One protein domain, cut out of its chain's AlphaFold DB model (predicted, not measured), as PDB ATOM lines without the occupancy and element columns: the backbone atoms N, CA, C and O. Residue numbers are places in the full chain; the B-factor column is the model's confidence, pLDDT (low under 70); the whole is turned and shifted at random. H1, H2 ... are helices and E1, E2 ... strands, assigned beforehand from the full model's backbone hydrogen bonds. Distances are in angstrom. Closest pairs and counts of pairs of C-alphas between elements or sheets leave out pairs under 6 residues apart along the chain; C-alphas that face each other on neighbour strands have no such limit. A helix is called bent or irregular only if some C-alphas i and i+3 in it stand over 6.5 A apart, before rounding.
ATOM      1  N   VAL A 295     321.178 363.204 255.327       72.00
ATOM      2  CA  VAL A 295     319.763 362.793 255.339       72.00
ATOM      3  C   VAL A 295     319.623 361.289 255.579       72.00
ATOM      4  O   VAL A 295     320.172 360.464 254.845       72.00
ATOM      5  N   ARG A 296     318.844 360.943 256.609       77.12
ATOM      6  CA  ARG A 296     318.429 359.578 256.946       77.12
ATOM      7  C   ARG A 296     316.928 359.458 256.715       77.12
ATOM      8  O   ARG A 296     316.152 360.150 257.367       77.12
ATOM      9  N   VAL A 297     316.525 358.541 255.843       76.38
ATOM     10  CA  VAL A 297     315.119 358.159 255.695       76.38
ATOM     11  C   VAL A 297     314.901 356.871 256.463       76.38
ATOM     12  O   VAL A 297     315.467 355.829 256.140       76.38
ATOM     13  N   GLN A 298     314.085 356.962 257.505       79.44
ATOM     14  CA  GLN A 298     313.653 355.818 258.288       79.44
ATOM     15  C   GLN A 298     312.185 355.554 257.984       79.44
ATOM     16  O   GLN A 298     311.322 356.368 258.307       79.44
ATOM     17  N   THR A 299     311.893 354.396 257.404       75.31
ATOM     18  CA  THR A 299     310.525 353.896 257.301       75.31
ATOM     19  C   THR A 299     310.386 352.687 258.215       75.31
ATOM     20  O   THR A 299     311.257 351.818 258.296       75.31
ATOM     21  N   SER A 300     309.309 352.647 258.993       73.44
ATOM     22  CA  SER A 300     309.019 351.497 259.842       73.44
ATOM     23  C   SER A 300     307.575 351.091 259.676       73.44
ATOM     24  O   SER A 300     306.679 351.870 259.991       73.44
ATOM     25  N   ILE A 301     307.360 349.854 259.251       72.62
ATOM     26  CA  ILE A 301     306.039 349.243 259.270       72.62
ATOM     27  C   ILE A 301     305.941 348.512 260.607       72.62
ATOM     28  O   ILE A 301     306.528 347.445 260.803       72.62
ATOM     29  N   ARG A 302     305.272 349.148 261.576       58.75
ATOM     30  CA  ARG A 302     305.069 348.597 262.921       58.75
ATOM     31  C   ARG A 302     303.671 348.007 263.026       58.75
ATOM     32  O   ARG A 302     302.689 348.690 262.756       58.75
ATOM     33  N   ARG A 303     303.572 346.774 263.516       60.69
ATOM     34  CA  ARG A 303     302.340 346.257 264.123       60.69
ATOM     35  C   ARG A 303     302.670 345.787 265.537       60.69
ATOM     36  O   ARG A 303     303.740 345.225 265.766       60.69
ATOM     37  N   LYS A 304     301.804 346.137 266.490       55.97
ATOM     38  CA  LYS A 304     302.074 346.030 267.929       55.97
ATOM     39  C   LYS A 304     302.031 344.562 268.374       55.97
ATOM     40  O   LYS A 304     300.994 343.918 268.268       55.97
ATOM     41  N   HIS A 314     311.261 338.174 268.056       67.69
ATOM     42  CA  HIS A 314     311.759 339.525 268.334       67.69
ATOM     43  C   HIS A 314     313.271 339.693 268.171       67.69
ATOM     44  O   HIS A 314     313.760 340.821 268.308       67.69
ATOM     45  N   MET A 315     314.024 338.637 267.840       72.75
ATOM     46  CA  MET A 315     315.443 338.791 267.525       72.75
ATOM     47  C   MET A 315     315.597 339.663 266.276       72.75
ATOM     48  O   MET A 315     315.348 339.251 265.145       72.75
ATOM     49  N   SER A 316     315.993 340.912 266.505       72.06
ATOM     50  CA  SER A 316     316.257 341.887 265.459       72.06
ATOM     51  C   SER A 316     317.453 341.432 264.640       72.06
ATOM     52  O   SER A 316     318.582 341.500 265.123       72.06
ATOM     53  N   ARG A 317     317.226 341.073 263.380       77.94
ATOM     54  CA  ARG A 317     318.313 340.873 262.424       77.94
ATOM     55  C   ARG A 317     318.556 342.176 261.681       77.94
ATOM     56  O   ARG A 317     317.617 342.852 261.259       77.94
ATOM     57  N   MET A 318     319.821 342.552 261.581       80.00
ATOM     58  CA  MET A 318     320.253 343.708 260.814       80.00
ATOM     59  C   MET A 318     321.009 343.197 259.598       80.00
ATOM     60  O   MET A 318     321.939 342.409 259.735       80.00
ATOM     61  N   ILE A 319     320.575 343.632 258.425       82.69
ATOM     62  CA  ILE A 319     321.258 343.410 257.160       82.69
ATOM     63  C   ILE A 319     321.704 344.795 256.695       82.69
ATOM     64  O   ILE A 319     320.886 345.708 256.578       82.69
ATOM     65  N   SER A 320     323.005 344.962 256.486       82.69
ATOM     66  CA  SER A 320     323.580 346.165 255.884       82.69
ATOM     67  C   SER A 320     323.971 345.851 254.449       82.69
ATOM     68  O   SER A 320     324.429 344.744 254.166       82.69
ATOM     69  N   SER A 321     323.840 346.833 253.561       77.81
ATOM     70  CA  SER A 321     324.530 346.806 252.273       77.81
ATOM     71  C   SER A 321     326.045 346.627 252.490       77.81
ATOM     72  O   SER A 321     326.568 347.206 253.450       77.81
ATOM     73  N   PRO A 322     326.746 345.861 251.627       78.25
ATOM     74  CA  PRO A 322     328.203 345.737 251.657       78.25
ATOM     75  C   PRO A 322     328.893 347.101 251.551       78.25
ATOM     76  O   PRO A 322     328.444 347.954 250.782       78.25
ATOM     77  N   ASP A 323     330.002 347.291 252.270       70.88
ATOM     78  CA  ASP A 323     330.690 348.588 252.348       70.88
ATOM     79  C   ASP A 323     331.156 349.100 250.975       70.88
ATOM     80  O   ASP A 323     331.074 350.298 250.713       70.88
ATOM     81  N   MET A 324     331.517 348.206 250.049       63.62
ATOM     82  CA  MET A 324     331.917 348.570 248.681       63.62
ATOM     83  C   MET A 324     330.832 349.315 247.890       63.62
ATOM     84  O   MET A 324     331.159 350.123 247.028       63.62
ATOM     85  N   LEU A 325     329.546 349.073 248.171       63.66
ATOM     86  CA  LEU A 325     328.444 349.720 247.448       63.66
ATOM     87  C   LEU A 325     328.023 351.051 248.079       63.66
ATOM     88  O   LEU A 325     327.277 351.810 247.461       63.66
ATOM     89  N   THR A 326     328.505 351.361 249.286       74.19
ATOM     90  CA  THR A 326     328.017 352.515 250.053       74.19
ATOM     91  C   THR A 326     328.370 353.865 249.434       74.19
ATOM     92  O   THR A 326     327.617 354.825 249.606       74.19
ATOM     93  N   SER A 327     329.466 353.950 248.677       69.31
ATOM     94  CA  SER A 327     329.853 355.162 247.945       69.31
ATOM     95  C   SER A 327     328.919 355.449 246.765       69.31
ATOM     96  O   SER A 327     328.574 356.608 246.520       69.31
ATOM     97  N   LEU A 328     328.475 354.398 246.069       63.50
ATOM     98  CA  LEU A 328     327.650 354.503 244.873       63.50
ATOM     99  C   LEU A 328     326.171 354.647 245.227       63.50
ATOM    100  O   LEU A 328     325.535 355.592 244.789       63.50
ATOM    101  N   THR A 329     325.616 353.752 246.043       73.00
ATOM    102  CA  THR A 329     324.163 353.691 246.288       73.00
ATOM    103  C   THR A 329     323.754 354.226 247.653       73.00
ATOM    104  O   THR A 329     322.566 354.239 247.964       73.00
ATOM    105  N   GLY A 330     324.696 354.686 248.477       80.44
ATOM    106  CA  GLY A 330     324.430 355.001 249.878       80.44
ATOM    107  C   GLY A 330     324.359 353.751 250.751       80.44
ATOM    108  O   GLY A 330     324.614 352.631 250.312       80.44
ATOM    109  N   ARG A 331     324.030 353.931 252.031       84.00
ATOM    110  CA  ARG A 331     323.971 352.818 252.988       84.00
ATOM    111  C   ARG A 331     322.524 352.404 253.207       84.00
ATOM    112  O   ARG A 331     321.735 353.163 253.773       84.00
ATOM    113  N   LEU A 332     322.182 351.191 252.776       80.75
ATOM    114  CA  LEU A 332     320.879 350.590 253.041       80.75
ATOM    115  C   LEU A 332     320.989 349.658 254.245       80.75
ATOM    116  O   LEU A 332     321.703 348.658 254.228       80.75
ATOM    117  N   LEU A 333     320.265 350.000 255.301       83.44
ATOM    118  CA  LEU A 333     320.177 349.247 256.540       83.44
ATOM    119  C   LEU A 333     318.761 348.683 256.656       83.44
ATOM    120  O   LEU A 333     317.817 349.379 257.037       83.44
ATOM    121  N   LEU A 334     318.614 347.400 256.346       81.69
ATOM    122  CA  LEU A 334     317.369 346.673 256.538       81.69
ATOM    123  C   LEU A 334     317.394 346.008 257.913       81.69
ATOM    124  O   LEU A 334     318.162 345.083 258.178       81.69
ATOM    125  N   ARG A 335     316.529 346.469 258.808       80.19
ATOM    126  CA  ARG A 335     316.326 345.860 260.117       80.19
ATOM    127  C   ARG A 335     315.004 345.107 260.105       80.19
ATOM    128  O   ARG A 335     313.927 345.695 260.141       80.19
ATOM    129  N   TYR A 336     315.100 343.786 260.061       77.00
ATOM    130  CA  TYR A 336     313.953 342.890 260.038       77.00
ATOM    131  C   TYR A 336     313.740 342.279 261.426       77.00
ATOM    132  O   TYR A 336     314.672 341.755 262.043       77.00
ATOM    133  N   ARG A 337     312.508 342.348 261.929       66.88
ATOM    134  CA  ARG A 337     312.068 341.648 263.142       66.88
ATOM    135  C   ARG A 337     310.916 340.726 262.757       66.88
ATOM    136  O   ARG A 337     309.808 341.198 262.516       66.88
ATOM    137  N   GLY A 338     311.179 339.431 262.684       67.56
ATOM    138  CA  GLY A 338     310.181 338.428 262.331       67.56
ATOM    139  C   GLY A 338     310.786 337.033 262.258       67.56
ATOM    140  O   GLY A 338     312.006 336.866 262.318       67.56
ATOM    141  N   VAL A 339     309.921 336.030 262.122       58.41
ATOM    142  CA  VAL A 339     310.339 334.653 261.842       58.41
ATOM    143  C   VAL A 339     311.040 334.605 260.484       58.41
ATOM    144  O   VAL A 339     310.623 335.256 259.529       58.41
ATOM    145  N   SER A 340     312.171 333.909 260.409       55.94
ATOM    146  CA  SER A 340     312.994 333.867 259.201       55.94
ATOM    147  C   SER A 340     312.217 333.319 258.007       55.94
ATOM    148  O   SER A 340     311.691 332.215 258.078       55.94
ATOM    149  N   LEU A 341     312.251 334.036 256.879       56.16
ATOM    150  CA  LEU A 341     311.624 333.608 255.619       56.16
ATOM    151  C   LEU A 341     312.109 332.225 255.137       56.16
ATOM    152  O   LEU A 341     311.373 331.535 254.448       56.16
ATOM    153  N   SER A 358     305.434 340.030 261.057       64.12
ATOM    154  CA  SER A 358     306.771 340.597 260.953       64.12
ATOM    155  C   SER A 358     306.693 342.126 260.988       64.12
ATOM    156  O   SER A 358     305.696 342.729 260.589       64.12
ATOM    157  N   SER A 359     307.740 342.765 261.502       73.38
ATOM    158  CA  SER A 359     307.947 344.206 261.379       73.38
ATOM    159  C   SER A 359     309.251 344.458 260.638       73.38
ATOM    160  O   SER A 359     310.281 343.834 260.912       73.38
ATOM    161  N   VAL A 360     309.192 345.375 259.681       76.50
ATOM    162  CA  VAL A 360     310.326 345.731 258.833       76.50
ATOM    163  C   VAL A 360     310.632 347.202 259.064       76.50
ATOM    164  O   VAL A 360     309.751 348.058 258.961       76.50
ATOM    165  N   GLN A 361     311.874 347.487 259.435       79.12
ATOM    166  CA  GLN A 361     312.415 348.836 259.499       79.12
ATOM    167  C   GLN A 361     313.447 348.976 258.386       79.12
ATOM    168  O   GLN A 361     314.454 348.270 258.376       79.12
ATOM    169  N   LEU A 362     313.191 349.882 257.453       78.88
ATOM    170  CA  LEU A 362     314.124 350.241 256.401       78.88
ATOM    171  C   LEU A 362     314.758 351.574 256.784       78.88
ATOM    172  O   LEU A 362     314.067 352.576 256.956       78.88
ATOM    173  N   ASN A 363     316.072 351.584 256.941       80.31
ATOM    174  CA  ASN A 363     316.841 352.804 257.109       80.31
ATOM    175  C   ASN A 363     317.684 352.976 255.853       80.31
ATOM    176  O   ASN A 363     318.553 352.153 255.574       80.31
ATOM    177  N   TYR A 364     317.433 354.032 255.092       82.56
ATOM    178  CA  TYR A 364     318.234 354.367 253.928       82.56
ATOM    179  C   TYR A 364     318.976 355.678 254.168       82.56
ATOM    180  O   TYR A 364     318.395 356.682 254.590       82.56
ATOM    181  N   MET A 365     320.284 355.641 253.943       83.69
ATOM    182  CA  MET A 365     321.181 356.781 254.069       83.69
ATOM    183  C   MET A 365     321.655 357.138 252.668       83.69
ATOM    184  O   MET A 365     322.393 356.367 252.050       83.69
ATOM    185  N   PHE A 366     321.220 358.293 252.170       78.81
ATOM    186  CA  PHE A 366     321.596 358.748 250.838       78.81
ATOM    187  C   PHE A 366     323.099 359.036 250.777       78.81
ATOM    188  O   PHE A 366     323.659 359.593 251.731       78.81
ATOM    189  N   PRO A 367     323.763 358.707 249.657       75.75
ATOM    190  CA  PRO A 367     325.130 359.140 249.453       75.75
ATOM    191  C   PRO A 367     325.156 360.666 249.273       75.75
ATOM    192  O   PRO A 367     324.226 361.262 248.727       75.75
ATOM    193  N   LYS A 368     326.231 361.319 249.734       76.19
ATOM    194  CA  LYS A 368     326.339 362.791 249.719       76.19
ATOM    195  C   LYS A 368     326.101 363.395 248.336       76.19
ATOM    196  O   LYS A 368     325.426 364.412 248.230       76.19
ATOM    197  N   TRP A 369     326.640 362.753 247.297       80.81
ATOM    198  CA  TRP A 369     326.520 363.224 245.920       80.81
ATOM    199  C   TRP A 369     325.054 363.308 245.477       80.81
ATOM    200  O   TRP A 369     324.681 364.276 244.825       80.81
ATOM    201  N   ALA A 370     324.203 362.365 245.899       74.44
ATOM    202  CA  ALA A 370     322.793 362.343 245.517       74.44
ATOM    203  C   ALA A 370     322.024 363.510 246.144       74.44
ATOM    204  O   ALA A 370     321.160 364.097 245.499       74.44
ATOM    205  N   LEU A 371     322.374 363.891 247.377       78.06
ATOM    206  CA  LEU A 371     321.793 365.063 248.026       78.06
ATOM    207  C   LEU A 371     322.209 366.357 247.319       78.06
ATOM    208  O   LEU A 371     321.365 367.200 247.026       78.06
ATOM    209  N   THR A 372     323.503 366.502 247.018       75.38
ATOM    210  CA  THR A 372     324.018 367.658 246.274       75.38
ATOM    211  C   THR A 372     323.345 367.770 244.908       75.38
ATOM    212  O   THR A 372     322.928 368.859 244.525       75.38
ATOM    213  N   TYR A 373     323.160 366.646 244.214       74.88
ATOM    214  CA  TYR A 373     322.500 366.599 242.912       74.88
ATOM    215  C   TYR A 373     321.013 366.960 242.994       74.88
ATOM    216  O   TYR A 373     320.519 367.742 242.186       74.88
ATOM    217  N   ALA A 374     320.301 366.458 244.008       74.50
ATOM    218  CA  ALA A 374     318.905 366.814 244.238       74.50
ATOM    219  C   ALA A 374     318.740 368.320 244.489       74.50
ATOM    220  O   ALA A 374     317.874 368.943 243.883       74.50
ATOM    221  N   ILE A 375     319.599 368.919 245.322       78.44
ATOM    222  CA  ILE A 375     319.595 370.369 245.571       78.44
ATOM    223  C   ILE A 375     319.884 371.131 244.274       78.44
ATOM    224  O   ILE A 375     319.159 372.067 243.947       78.44
ATOM    225  N   TYR A 376     320.890 370.703 243.511       77.00
ATOM    226  CA  TYR A 376     321.264 371.331 242.244       77.00
ATOM    227  C   TYR A 376     320.112 371.335 241.229       77.00
ATOM    228  O   TYR A 376     319.765 372.385 240.690       77.00
ATOM    229  N   LEU A 377     319.447 370.191 241.038       71.50
ATOM    230  CA  LEU A 377     318.269 370.089 240.170       71.50
ATOM    231  C   LEU A 377     317.117 370.980 240.639       71.50
ATOM    232  O   LEU A 377     316.398 371.540 239.814       71.50
ATOM    233  N   CYS A 378     316.943 371.139 241.950       71.81
ATOM    234  CA  CYS A 378     315.911 372.021 242.489       71.81
ATOM    235  C   CYS A 378     316.214 373.490 242.207       71.81
ATOM    236  O   CYS A 378     315.306 374.231 241.845       71.81
ATOM    237  N   VAL A 379     317.475 373.906 242.331       73.25
ATOM    238  CA  VAL A 379     317.889 375.276 242.009       73.25
ATOM    239  C   VAL A 379     317.702 375.554 240.516       73.25
ATOM    240  O   VAL A 379     317.061 376.542 240.166       73.25
TER     241      VAL A 379
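This is residues 295 to 304, 314 to 341 and 358 to 379 of the 400 residues of an uncharacterized protein of Monosporascus sp. 5C6A (UniProt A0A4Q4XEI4). The model is a flat, open slab of four strands side by side, with both helices at one end of it: the short H1 sits between the end of E2 and the start of E3, and H2 follows E4 and runs on past that end, where its residues 372 to 379 stick out. The printed part has 60 residues, with two named helices and four named strands in the order E1, E2, H1, E3, E4, H2. Across the sheet the order is E1, E4, E3, E2, all antiparallel, and the class is mixed, helices and strands. The whole is loose, with a radius of gyration of the C-alphas of 14.3 A, and spans 44 by 27 by 14 A.

E1, residues 296 to 301, is an edge strand and the antiparallel neighbour of E4, residues 359 to 365, at 169 degrees between their directions; N 299 and O 362 are 2.9 A apart, within hydrogen-bond range. E4 is antiparallel to E3, residues 331 to 337, also at 169 degrees, with N 333 and O 363 2.8 A apart. E3 is antiparallel to the other edge strand, E2, residues 317 to 320, at 168 degrees, with N 319 and O 334 2.8 A apart. From edge to edge the strands' lines turn by 33 degrees. H1, residues 323 to 329, is on the sheet but only grazes it; its closest C-alphas to E3 are those of Leu 325 and Arg 331, 7.8 A apart. H2, residues 368 to 379, is not on the sheet and is apart from E1, E2 and E3, while H1 and H2 are near each other, with 8 pairs of C-alphas within 10 A. In H2 every O i to N i+4 pair is within hydrogen-bond range; in H1 1 of 3 is, beside 2 of 4 O i to N i+3 pairs.

E1 begins at C-alpha 296 (318.429, 359.578, 256.946) and is 16.3 A long. E2 measures 9.9 A. H1, 10.3 A long, is irregular, but only just: C-alphas 324 and 327 are 6.9 A apart. E3 measures 19.2 A and E4 19.7 A, ending at C-alpha 365 (321.181, 356.781, 254.069). H2 is 16.9 A long and ends at C-alpha 379 (317.889, 375.276, 242.009).

The two C-alphas farthest apart, those of Val 339 and Val 379, are 45.8 A apart. Residues 305 to 313 are not printed, with 11.7 A between C-alphas 304 and 314, and residues 342 to 357 are not printed, with 10.0 A between C-alphas 341 and 358. Of the links that are printed whole, E2 to H1, H1 to E3 and E4 to H2 are tight. The mean pLDDT of the printed part is 73.7, and 14 residues are under 70, among them 302 to 304 and 337 to 341.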